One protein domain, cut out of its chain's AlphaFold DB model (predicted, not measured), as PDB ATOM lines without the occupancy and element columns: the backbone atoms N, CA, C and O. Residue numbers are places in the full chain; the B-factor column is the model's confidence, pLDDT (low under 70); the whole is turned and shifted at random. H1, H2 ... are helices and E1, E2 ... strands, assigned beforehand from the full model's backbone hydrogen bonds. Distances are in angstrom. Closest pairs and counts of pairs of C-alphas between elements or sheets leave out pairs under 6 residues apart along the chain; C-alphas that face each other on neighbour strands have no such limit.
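This is residues 59 to 120 of the 120 residues of the protein "Peptidase" of Gluconobacter japonicus (UniProt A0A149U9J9). A small meander sheet, E1 - E2 - E3, each strand the antiparallel neighbour of the one before, has H1 slanting over one face in two layers; the long loop of residues 96 to 107 reaches far from the core. The last residues fold back, 118 to 119 pairing with 111 to 112 of E3. The printed part has 62 residues, with two named helices, then three strands; the class is mixed, under half in named elements. It is compact, radius of gyration of the C-alphas 11.7 A, spanning 38 by 27 by 16 A.

E2, residues 93 to 95, is the inner strand. It forms hairpins with E1, residues 79 to 81 (N 80 to O 94, 2.8 A), and E3, residues 108 to 112 (N 110 to O 93, 2.9 A). H1, residues 59 to 71, is on the sheet at a height of 7.5 A; its closest C-alphas to E3 are Leu 64 and Leu 112, 6.4 A. H2, residues 73 to 76, only grazes the sheet. In H1, 8 of 9 O i to N i+4 pairs are within hydrogen-bond range.

H1 measures 20.4 A from its first C-alpha to its last and begins with C-alpha 59 at (18.455, -25.093, 26.067); E3 measures 13.8 A and ends with C-alpha 112 at (24.548, -35.615, 27.945).

The C-alphas of His 102 and Asp 115 are farthest apart, 38.0 A. The printed part has no cut; links E1 to E2 and E2 to E3 are long. Residues 88 and 97 to 106 have pLDDT under 70.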
ATOM      1  N   GLU A  59      19.193 -24.827  27.301       88.06
ATOM      2  CA  GLU A  59      18.455 -25.093  26.067       88.06
ATOM      3  C   GLU A  59      18.422 -26.587  25.717       88.06
ATOM      4  O   GLU A  59      17.514 -27.042  25.022       88.06
ATOM      5  N   ARG A  60      19.393 -27.365  26.217       88.00
ATOM      6  CA  ARG A  60      19.501 -28.816  26.001       88.00
ATOM      7  C   ARG A  60      18.880 -29.640  27.126       88.00
ATOM      8  O   ARG A  60      18.776 -30.859  27.008       88.00
ATOM      9  N   VAL A  61      18.406 -29.007  28.200       88.38
ATOM     10  CA  VAL A  61      17.709 -29.704  29.293       88.38
ATOM     11  C   VAL A  61      16.455 -30.454  28.809       88.38
ATOM     12  O   VAL A  61      16.273 -31.599  29.226       88.38
ATOM     13  N   PRO A  62      15.609 -29.910  27.907       90.88
ATOM     14  CA  PRO A  62      14.481 -30.665  27.356       90.88
ATOM     15  C   PRO A  62      14.910 -31.930  26.597       90.88
ATOM     16  O   PRO A  62      14.239 -32.956  26.693       90.88
ATOM     17  N   GLU A  63      16.039 -31.876  25.882       90.81
ATOM     18  CA  GLU A  63      16.625 -33.033  25.192       90.81
ATOM     19  C   GLU A  63      17.063 -34.108  26.200       90.81
ATOM     20  O   GLU A  63      16.706 -35.280  26.055       90.81
ATOM     21  N   LEU A  64      17.781 -33.693  27.252       88.12
ATOM     22  CA  LEU A  64      18.242 -34.564  28.338       88.12
ATOM     23  C   LEU A  64      17.065 -35.256  29.036       88.12
ATOM     24  O   LEU A  64      17.096 -36.471  29.232       88.12
ATOM     25  N   LEU A  65      16.014 -34.504  29.372       89.88
ATOM     26  CA  LEU A  65      14.803 -35.052  29.986       89.88
ATOM     27  C   LEU A  65      14.120 -36.056  29.059       89.88
ATOM     28  O   LEU A  65      13.772 -37.148  29.498       89.88
ATOM     29  N   GLY A  66      13.968 -35.722  27.775       91.88
ATOM     30  CA  GLY A  66      13.354 -36.612  26.790       91.88
ATOM     31  C   GLY A  66      14.071 -37.959  26.684       91.88
ATOM     32  O   GLY A  66      13.415 -39.000  26.739       91.88
ATOM     33  N   LYS A  67      15.406 -37.942  26.597       90.38
ATOM     34  CA  LYS A  67      16.237 -39.157  26.533       90.38
ATOM     35  C   LYS A  67      16.200 -39.947  27.838       90.38
ATOM     36  O   LYS A  67      15.910 -41.140  27.817       90.38
ATOM     37  N   THR A  68      16.361 -39.268  28.971       90.38
ATOM     38  CA  THR A  68      16.302 -39.910  30.294       90.38
ATOM     39  C   THR A  68      14.950 -40.576  30.525       90.38
ATOM     40  O   THR A  68      14.884 -41.694  31.008       90.38
ATOM     41  N   PHE A  69      13.851 -39.940  30.124       92.25
ATOM     42  CA  PHE A  69      12.504 -40.491  30.272       92.25
ATOM     43  C   PHE A  69      12.146 -41.586  29.266       92.25
ATOM     44  O   PHE A  69      11.111 -42.235  29.444       92.25
ATOM     45  N   ALA A  70      12.917 -41.730  28.191       91.38
ATOM     46  CA  ALA A  70      12.779 -42.835  27.255       91.38
ATOM     47  C   ALA A  70      13.493 -44.088  27.783       91.38
ATOM     48  O   ALA A  70      12.932 -45.176  27.685       91.38
ATOM     49  N   GLU A  71      14.680 -43.924  28.376       89.50
ATOM     50  CA  GLU A  71      15.473 -45.027  28.945       89.50
ATOM     51  C   GLU A  71      15.033 -45.415  30.366       89.50
ATOM     52  O   GLU A  71      14.976 -46.598  30.693       89.50
ATOM     53  N   HIS A  72      14.637 -44.431  31.178       88.00
ATOM     54  CA  HIS A  72      14.221 -44.579  32.574       88.00
ATOM     55  C   HIS A  72      12.840 -43.949  32.809       88.00
ATOM     56  O   HIS A  72      12.727 -42.822  33.313       88.00
ATOM     57  N   PRO A  73      11.745 -44.645  32.452       87.94
ATOM     58  CA  PRO A  73      10.387 -44.145  32.660       87.94
ATOM     59  C   PRO A  73      10.086 -43.776  34.122       87.94
ATOM     60  O   PRO A  73       9.322 -42.842  34.378       87.94
ATOM     61  N   GLU A  74      10.708 -44.462  35.085       85.62
ATOM     62  CA  GLU A  74      10.592 -44.202  36.521       85.62
ATOM     63  C   GLU A  74      11.091 -42.812  36.941       85.62
ATOM     64  O   GLU A  74      10.587 -42.262  37.924       85.62
ATOM     65  N   ALA A  75      12.003 -42.198  36.176       86.88
ATOM     66  CA  ALA A  75      12.506 -40.852  36.442       86.88
ATOM     67  C   ALA A  75      11.402 -39.783  36.345       86.88
ATOM     68  O   ALA A  75      11.512 -38.717  36.950       86.88
ATOM     69  N   ARG A  76      10.292 -40.072  35.648       86.31
ATOM     70  CA  ARG A  76       9.123 -39.174  35.577       86.31
ATOM     71  C   ARG A  76       8.416 -39.003  36.919       86.31
ATOM     72  O   ARG A  76       7.709 -38.016  37.099       86.31
ATOM     73  N   ASN A  77       8.585 -39.949  37.845       86.19
ATOM     74  CA  ASN A  77       7.919 -39.909  39.145       86.19
ATOM     75  C   ASN A  77       8.580 -38.905  40.099       86.19
ATOM     76  O   ASN A  77       7.891 -38.261  40.888       86.19
ATOM     77  N   SER A  78       9.907 -38.773  40.033       83.81
ATOM     78  CA  SER A  78      10.678 -37.846  40.862       83.81
ATOM     79  C   SER A  78      12.029 -37.531  40.222       83.81
ATOM     80  O   SER A  78      12.913 -38.386  40.137       83.81
ATOM     81  N   TYR A  79      12.196 -36.271  39.819       86.94
ATOM     82  CA  TYR A  79      13.436 -35.746  39.258       86.94
ATOM     83  C   TYR A  79      13.721 -34.328  39.760       86.94
ATOM     84  O   TYR A  79      12.831 -33.605  40.206       86.94
ATOM     85  N   THR A  80      14.984 -33.926  39.694       87.00
ATOM     86  CA  THR A  80      15.471 -32.582  40.003       87.00
ATOM     87  C   THR A  80      16.431 -32.148  38.908       87.00
ATOM     88  O   THR A  80      17.353 -32.882  38.558       87.00
ATOM     89  N   VAL A  81      16.216 -30.945  38.377       86.81
ATOM     90  CA  VAL A  81      17.136 -30.308  37.430       86.81
ATOM     91  C   VAL A  81      18.021 -29.333  38.200       86.81
ATOM     92  O   VAL A  81      17.519 -28.401  38.831       86.81
ATOM     93  N   VAL A  82      19.334 -29.538  38.139       85.19
ATOM     94  CA  VAL A  82      20.331 -28.674  38.774       85.19
ATOM     95  C   VAL A  82      20.852 -27.688  37.733       85.19
ATOM     96  O   VAL A  82      21.569 -28.055  36.807       85.19
ATOM     97  N   LEU A  83      20.478 -26.417  37.886       80.50
ATOM     98  CA  LEU A  83      20.843 -25.354  36.940       80.50
ATOM     99  C   LEU A  83      22.293 -24.884  37.097       80.50
ATOM    100  O   LEU A  83      22.911 -24.452  36.132       80.50
ATOM    101  N   HIS A  84      22.826 -24.973  38.316       79.62
ATOM    102  CA  HIS A  84      24.194 -24.582  38.642       79.62
ATOM    103  C   HIS A  84      24.895 -25.744  39.349       79.62
ATOM    104  O   HIS A  84      24.906 -25.781  40.582       79.62
ATOM    105  N   PRO A  85      25.424 -26.723  38.594       76.31
ATOM    106  CA  PRO A  85      26.120 -27.855  39.185       76.31
ATOM    107  C   PRO A  85      27.333 -27.408  39.999       76.31
ATOM    108  O   PRO A  85      28.125 -26.566  39.568       76.31
ATOM    109  N   THR A  86      27.466 -27.970  41.193       72.88
ATOM    110  CA  THR A  86      28.621 -27.778  42.076       72.88
ATOM    111  C   THR A  86      29.479 -29.040  42.062       72.88
ATOM    112  O   THR A  86      29.004 -30.097  41.652       72.88
ATOM    113  N   PRO A  87      30.724 -29.004  42.562       70.88
ATOM    114  CA  PRO A  87      31.515 -30.225  42.725       70.88
ATOM    115  C   PRO A  87      30.807 -31.313  43.556       70.88
ATOM    116  O   PRO A  87      31.006 -32.494  43.302       70.88
ATOM    117  N   SER A  88      29.952 -30.921  44.509       67.75
ATOM    118  CA  SER A  88      29.110 -31.828  45.302       67.75
ATOM    119  C   SER A  88      27.822 -32.279  44.593       67.75
ATOM    120  O   SER A  88      27.192 -33.244  45.014       67.75
ATOM    121  N   GLN A  89      27.415 -31.607  43.511       71.81
ATOM    122  CA  GLN A  89      26.258 -31.953  42.676       71.81
ATOM    123  C   GLN A  89      26.594 -31.743  41.192       71.81
ATOM    124  O   GLN A  89      26.125 -30.775  40.590       71.81
ATOM    125  N   PRO A  90      27.428 -32.616  40.594       72.00
ATOM    126  CA  PRO A  90      27.954 -32.395  39.247       72.00
ATOM    127  C   PRO A  90      26.933 -32.657  38.127       72.00
ATOM    128  O   PRO A  90      27.114 -32.177  37.011       72.00
ATOM    129  N   ALA A  91      25.856 -33.401  38.398       77.50
ATOM    130  CA  ALA A  91      24.869 -33.783  37.391       77.50
ATOM    131  C   ALA A  91      23.823 -32.688  37.135       77.50
ATOM    132  O   ALA A  91      23.256 -32.136  38.077       77.50
ATOM    133  N   THR A  92      23.481 -32.446  35.865       82.00
ATOM    134  CA  THR A  92      22.375 -31.542  35.497       82.00
ATOM    135  C   THR A  92      20.998 -32.147  35.788       82.00
ATOM    136  O   THR A  92      20.065 -31.409  36.105       82.00
ATOM    137  N   LEU A  93      20.853 -33.474  35.714       84.75
ATOM    138  CA  LEU A  93      19.617 -34.178  36.051       84.75
ATOM    139  C   LEU A  93      19.887 -35.258  37.100       84.75
ATOM    140  O   LEU A  93      20.755 -36.113  36.922       84.75
ATOM    141  N   VAL A  94      19.110 -35.219  38.181       86.25
ATOM    142  CA  VAL A  94      19.117 -36.215  39.257       86.25
ATOM    143  C   VAL A  94      17.721 -36.807  39.368       86.25
ATOM    144  O   VAL A  94      16.738 -36.064  39.393       86.25
ATOM    145  N   TRP A  95      17.607 -38.126  39.445       85.81
ATOM    146  CA  TRP A  95      16.321 -38.813  39.562       85.81
ATOM    147  C   TRP A  95      16.438 -40.060  40.440       85.81
ATOM    148  O   TRP A  95      17.531 -40.571  40.685       85.81
ATOM    149  N   GLY A  96      15.307 -40.528  40.967       77.94
ATOM    150  CA  GLY A  96      15.270 -41.663  41.891       77.94
ATOM    151  C   GLY A  96      14.415 -41.409  43.128       77.94
ATOM    152  O   GLY A  96      13.745 -40.380  43.254       77.94
ATOM    153  N   VAL A  97      14.396 -42.391  44.029       60.94
ATOM    154  CA  VAL A  97      13.499 -42.406  45.193       60.94
ATOM    155  C   VAL A  97      13.889 -41.286  46.168       60.94
ATOM    156  O   VAL A  97      15.064 -41.184  46.522       60.94
ATOM    157  N   PRO A  98      12.934 -40.458  46.637       54.56
ATOM    158  CA  PRO A  98      13.236 -39.356  47.540       54.56
ATOM    159  C   PRO A  98      13.922 -39.836  48.822       54.56
ATOM    160  O   PRO A  98      13.563 -40.865  49.405       54.56
ATOM    161  N   GLN A  99      14.905 -39.046  49.256       58.59
ATOM    162  CA  GLN A  99      15.713 -39.263  50.449       58.59
ATOM    163  C   GLN A  99      14.823 -39.569  51.662       58.59
ATOM    164  O   GLN A  99      14.057 -38.722  52.129       58.59
ATOM    165  N   ARG A 100      14.945 -40.779  52.222       54.34
ATOM    166  CA  ARG A 100      14.485 -41.017  53.594       54.34
ATOM    167  C   ARG A 100      15.409 -40.244  54.526       54.34
ATOM    168  O   ARG A 100      16.617 -40.248  54.326       54.34
ATOM    169  N   MET A 101      14.828 -39.628  55.553       48.72
ATOM    170  CA  MET A 101      15.458 -38.681  56.485       48.72
ATOM    171  C   MET A 101      16.849 -39.092  57.025       48.72
ATOM    172  O   MET A 101      17.598 -38.212  57.414       48.72
ATOM    173  N   HIS A 102      17.196 -40.390  57.030       50.44
ATOM    174  CA  HIS A 102      18.487 -40.937  57.482       50.44
ATOM    175  C   HIS A 102      18.965 -42.162  56.655       50.44
ATOM    176  O   HIS A 102      19.493 -43.118  57.217       50.44
ATOM    177  N   GLY A 103      18.714 -42.211  55.338       47.12
ATOM    178  CA  GLY A 103      19.108 -43.350  54.486       47.12
ATOM    179  C   GLY A 103      19.999 -42.961  53.301       47.12
ATOM    180  O   GLY A 103      19.914 -41.816  52.850       47.12
ATOM    181  N   PRO A 104      20.817 -43.894  52.765       44.09
ATOM    182  CA  PRO A 104      21.600 -43.641  51.561       44.09
ATOM    183  C   PRO A 104      20.656 -43.301  50.407       44.09
ATOM    184  O   PRO A 104      19.707 -44.035  50.120       44.09
ATOM    185  N   SER A 105      20.899 -42.161  49.767       56.78
ATOM    186  CA  SER A 105      20.185 -41.788  48.554       56.78
ATOM    187  C   SER A 105      20.696 -42.656  47.414       56.78
ATOM    188  O   SER A 105      21.872 -42.580  47.069       56.78
ATOM    189  N   VAL A 106      19.818 -43.438  46.790       57.06
ATOM    190  CA  VAL A 106      20.088 -43.981  45.454       57.06
ATOM    191  C   VAL A 106      19.699 -42.880  44.470       57.06
ATOM    192  O   VAL A 106      18.598 -42.871  43.924       57.06
ATOM    193  N   ALA A 107      20.548 -41.855  44.385       70.25
ATOM    194  CA  ALA A 107      20.416 -40.820  43.373       70.25
ATOM    195  C   ALA A 107      21.057 -41.357  42.094       70.25
ATOM    196  O   ALA A 107      22.263 -41.593  42.071       70.25
ATOM    197  N   ASN A 108      20.247 -41.569  41.062       79.44
ATOM    198  CA  ASN A 108      20.764 -41.804  39.724       79.44
ATOM    199  C   ASN A 108      21.025 -40.448  39.072       79.44
ATOM    200  O   ASN A 108      20.273 -39.483  39.269       79.44
ATOM    201  N   TYR A 109      22.099 -40.382  38.300       82.12
ATOM    202  CA  TYR A 109      22.510 -39.179  37.601       82.12
ATOM    203  C   TYR A 109      22.261 -39.359  36.110       82.12
ATOM    204  O   TYR A 109      22.234 -40.469  35.588       82.12
ATOM    205  N   SER A 110      22.013 -38.262  35.408       80.56
ATOM    206  CA  SER A 110      21.951 -38.275  33.952       80.56
ATOM    207  C   SER A 110      22.586 -37.014  33.398       80.56
ATOM    208  O   SER A 110      22.289 -35.896  33.833       80.56
ATOM    209  N   ALA A 111      23.470 -37.209  32.430       82.00
ATOM    210  CA  ALA A 111      24.174 -36.164  31.709       82.00
ATOM    211  C   ALA A 111      24.125 -36.456  30.203       82.00
ATOM    212  O   ALA A 111      23.923 -37.596  29.790       82.00
ATOM    213  N   LEU A 112      24.308 -35.425  29.377       80.94
ATOM    214  CA  LEU A 112      24.548 -35.615  27.945       80.94
ATOM    215  C   LEU A 112      26.038 -35.453  27.672       80.94
ATOM    216  O   LEU A 112      26.640 -34.465  28.095       80.94
ATOM    217  N   ALA A 113      26.613 -36.388  26.926       79.38
ATOM    218  CA  ALA A 113      27.919 -36.190  26.316       79.38
ATOM    219  C   ALA A 113      27.844 -35.149  25.176       79.38
ATOM    220  O   ALA A 113      26.760 -34.755  24.728       79.38
ATOM    221  N   GLU A 114      29.001 -34.684  24.689       74.50
ATOM    222  CA  GLU A 114      29.064 -33.691  23.602       74.50
ATOM    223  C   GLU A 114      28.371 -34.172  22.317       74.50
ATOM    224  O   GLU A 114      27.739 -33.372  21.628       74.50
ATOM    225  N   ASP A 115      28.403 -35.479  22.046       78.56
ATOM    226  CA  ASP A 115      27.724 -36.128  20.915       78.56
ATOM    227  C   ASP A 115      26.199 -36.274  21.104       78.56
ATOM    228  O   ASP A 115      25.488 -36.723  20.204       78.56
ATOM    229  N   GLY A 116      25.680 -35.876  22.270       76.00
ATOM    230  CA  GLY A 116      24.278 -36.011  22.643       76.00
ATOM    231  C   GLY A 116      23.886 -37.408  23.121       76.00
ATOM    232  O   GLY A 116      22.695 -37.642  23.324       76.00
ATOM    233  N   SER A 117      24.813 -38.343  23.314       80.94
ATOM    234  CA  SER A 117      24.502 -39.613  23.978       80.94
ATOM    235  C   SER A 117      24.180 -39.393  25.462       80.94
ATOM    236  O   SER A 117      24.689 -38.461  26.094       80.94
ATOM    237  N   LEU A 118      23.279 -40.216  26.003       82.94
ATOM    238  CA  LEU A 118      22.944 -40.197  27.424       82.94
ATOM    239  C   LEU A 118      24.024 -40.955  28.206       82.94
ATOM    240  O   LEU A 118      24.380 -42.076  27.846       82.94
ATOM    241  N   VAL A 119      24.523 -40.348  29.280       81.88
ATOM    242  CA  VAL A 119      25.430 -40.975  30.249       81.88
ATOM    243  C   VAL A 119      24.727 -40.994  31.602       81.88
ATOM    244  O   VAL A 119      24.241 -39.952  32.053       81.88
ATOM    245  N   THR A 120      24.656 -42.172  32.220       75.56
ATOM    246  CA  THR A 120      24.019 -42.420  33.523       75.56
ATOM    247  C   THR A 120      25.017 -42.917  34.556       75.56
ATOM    248  O   THR A 120      25.994 -43.590  34.153       75.56
TER     249      THR A 120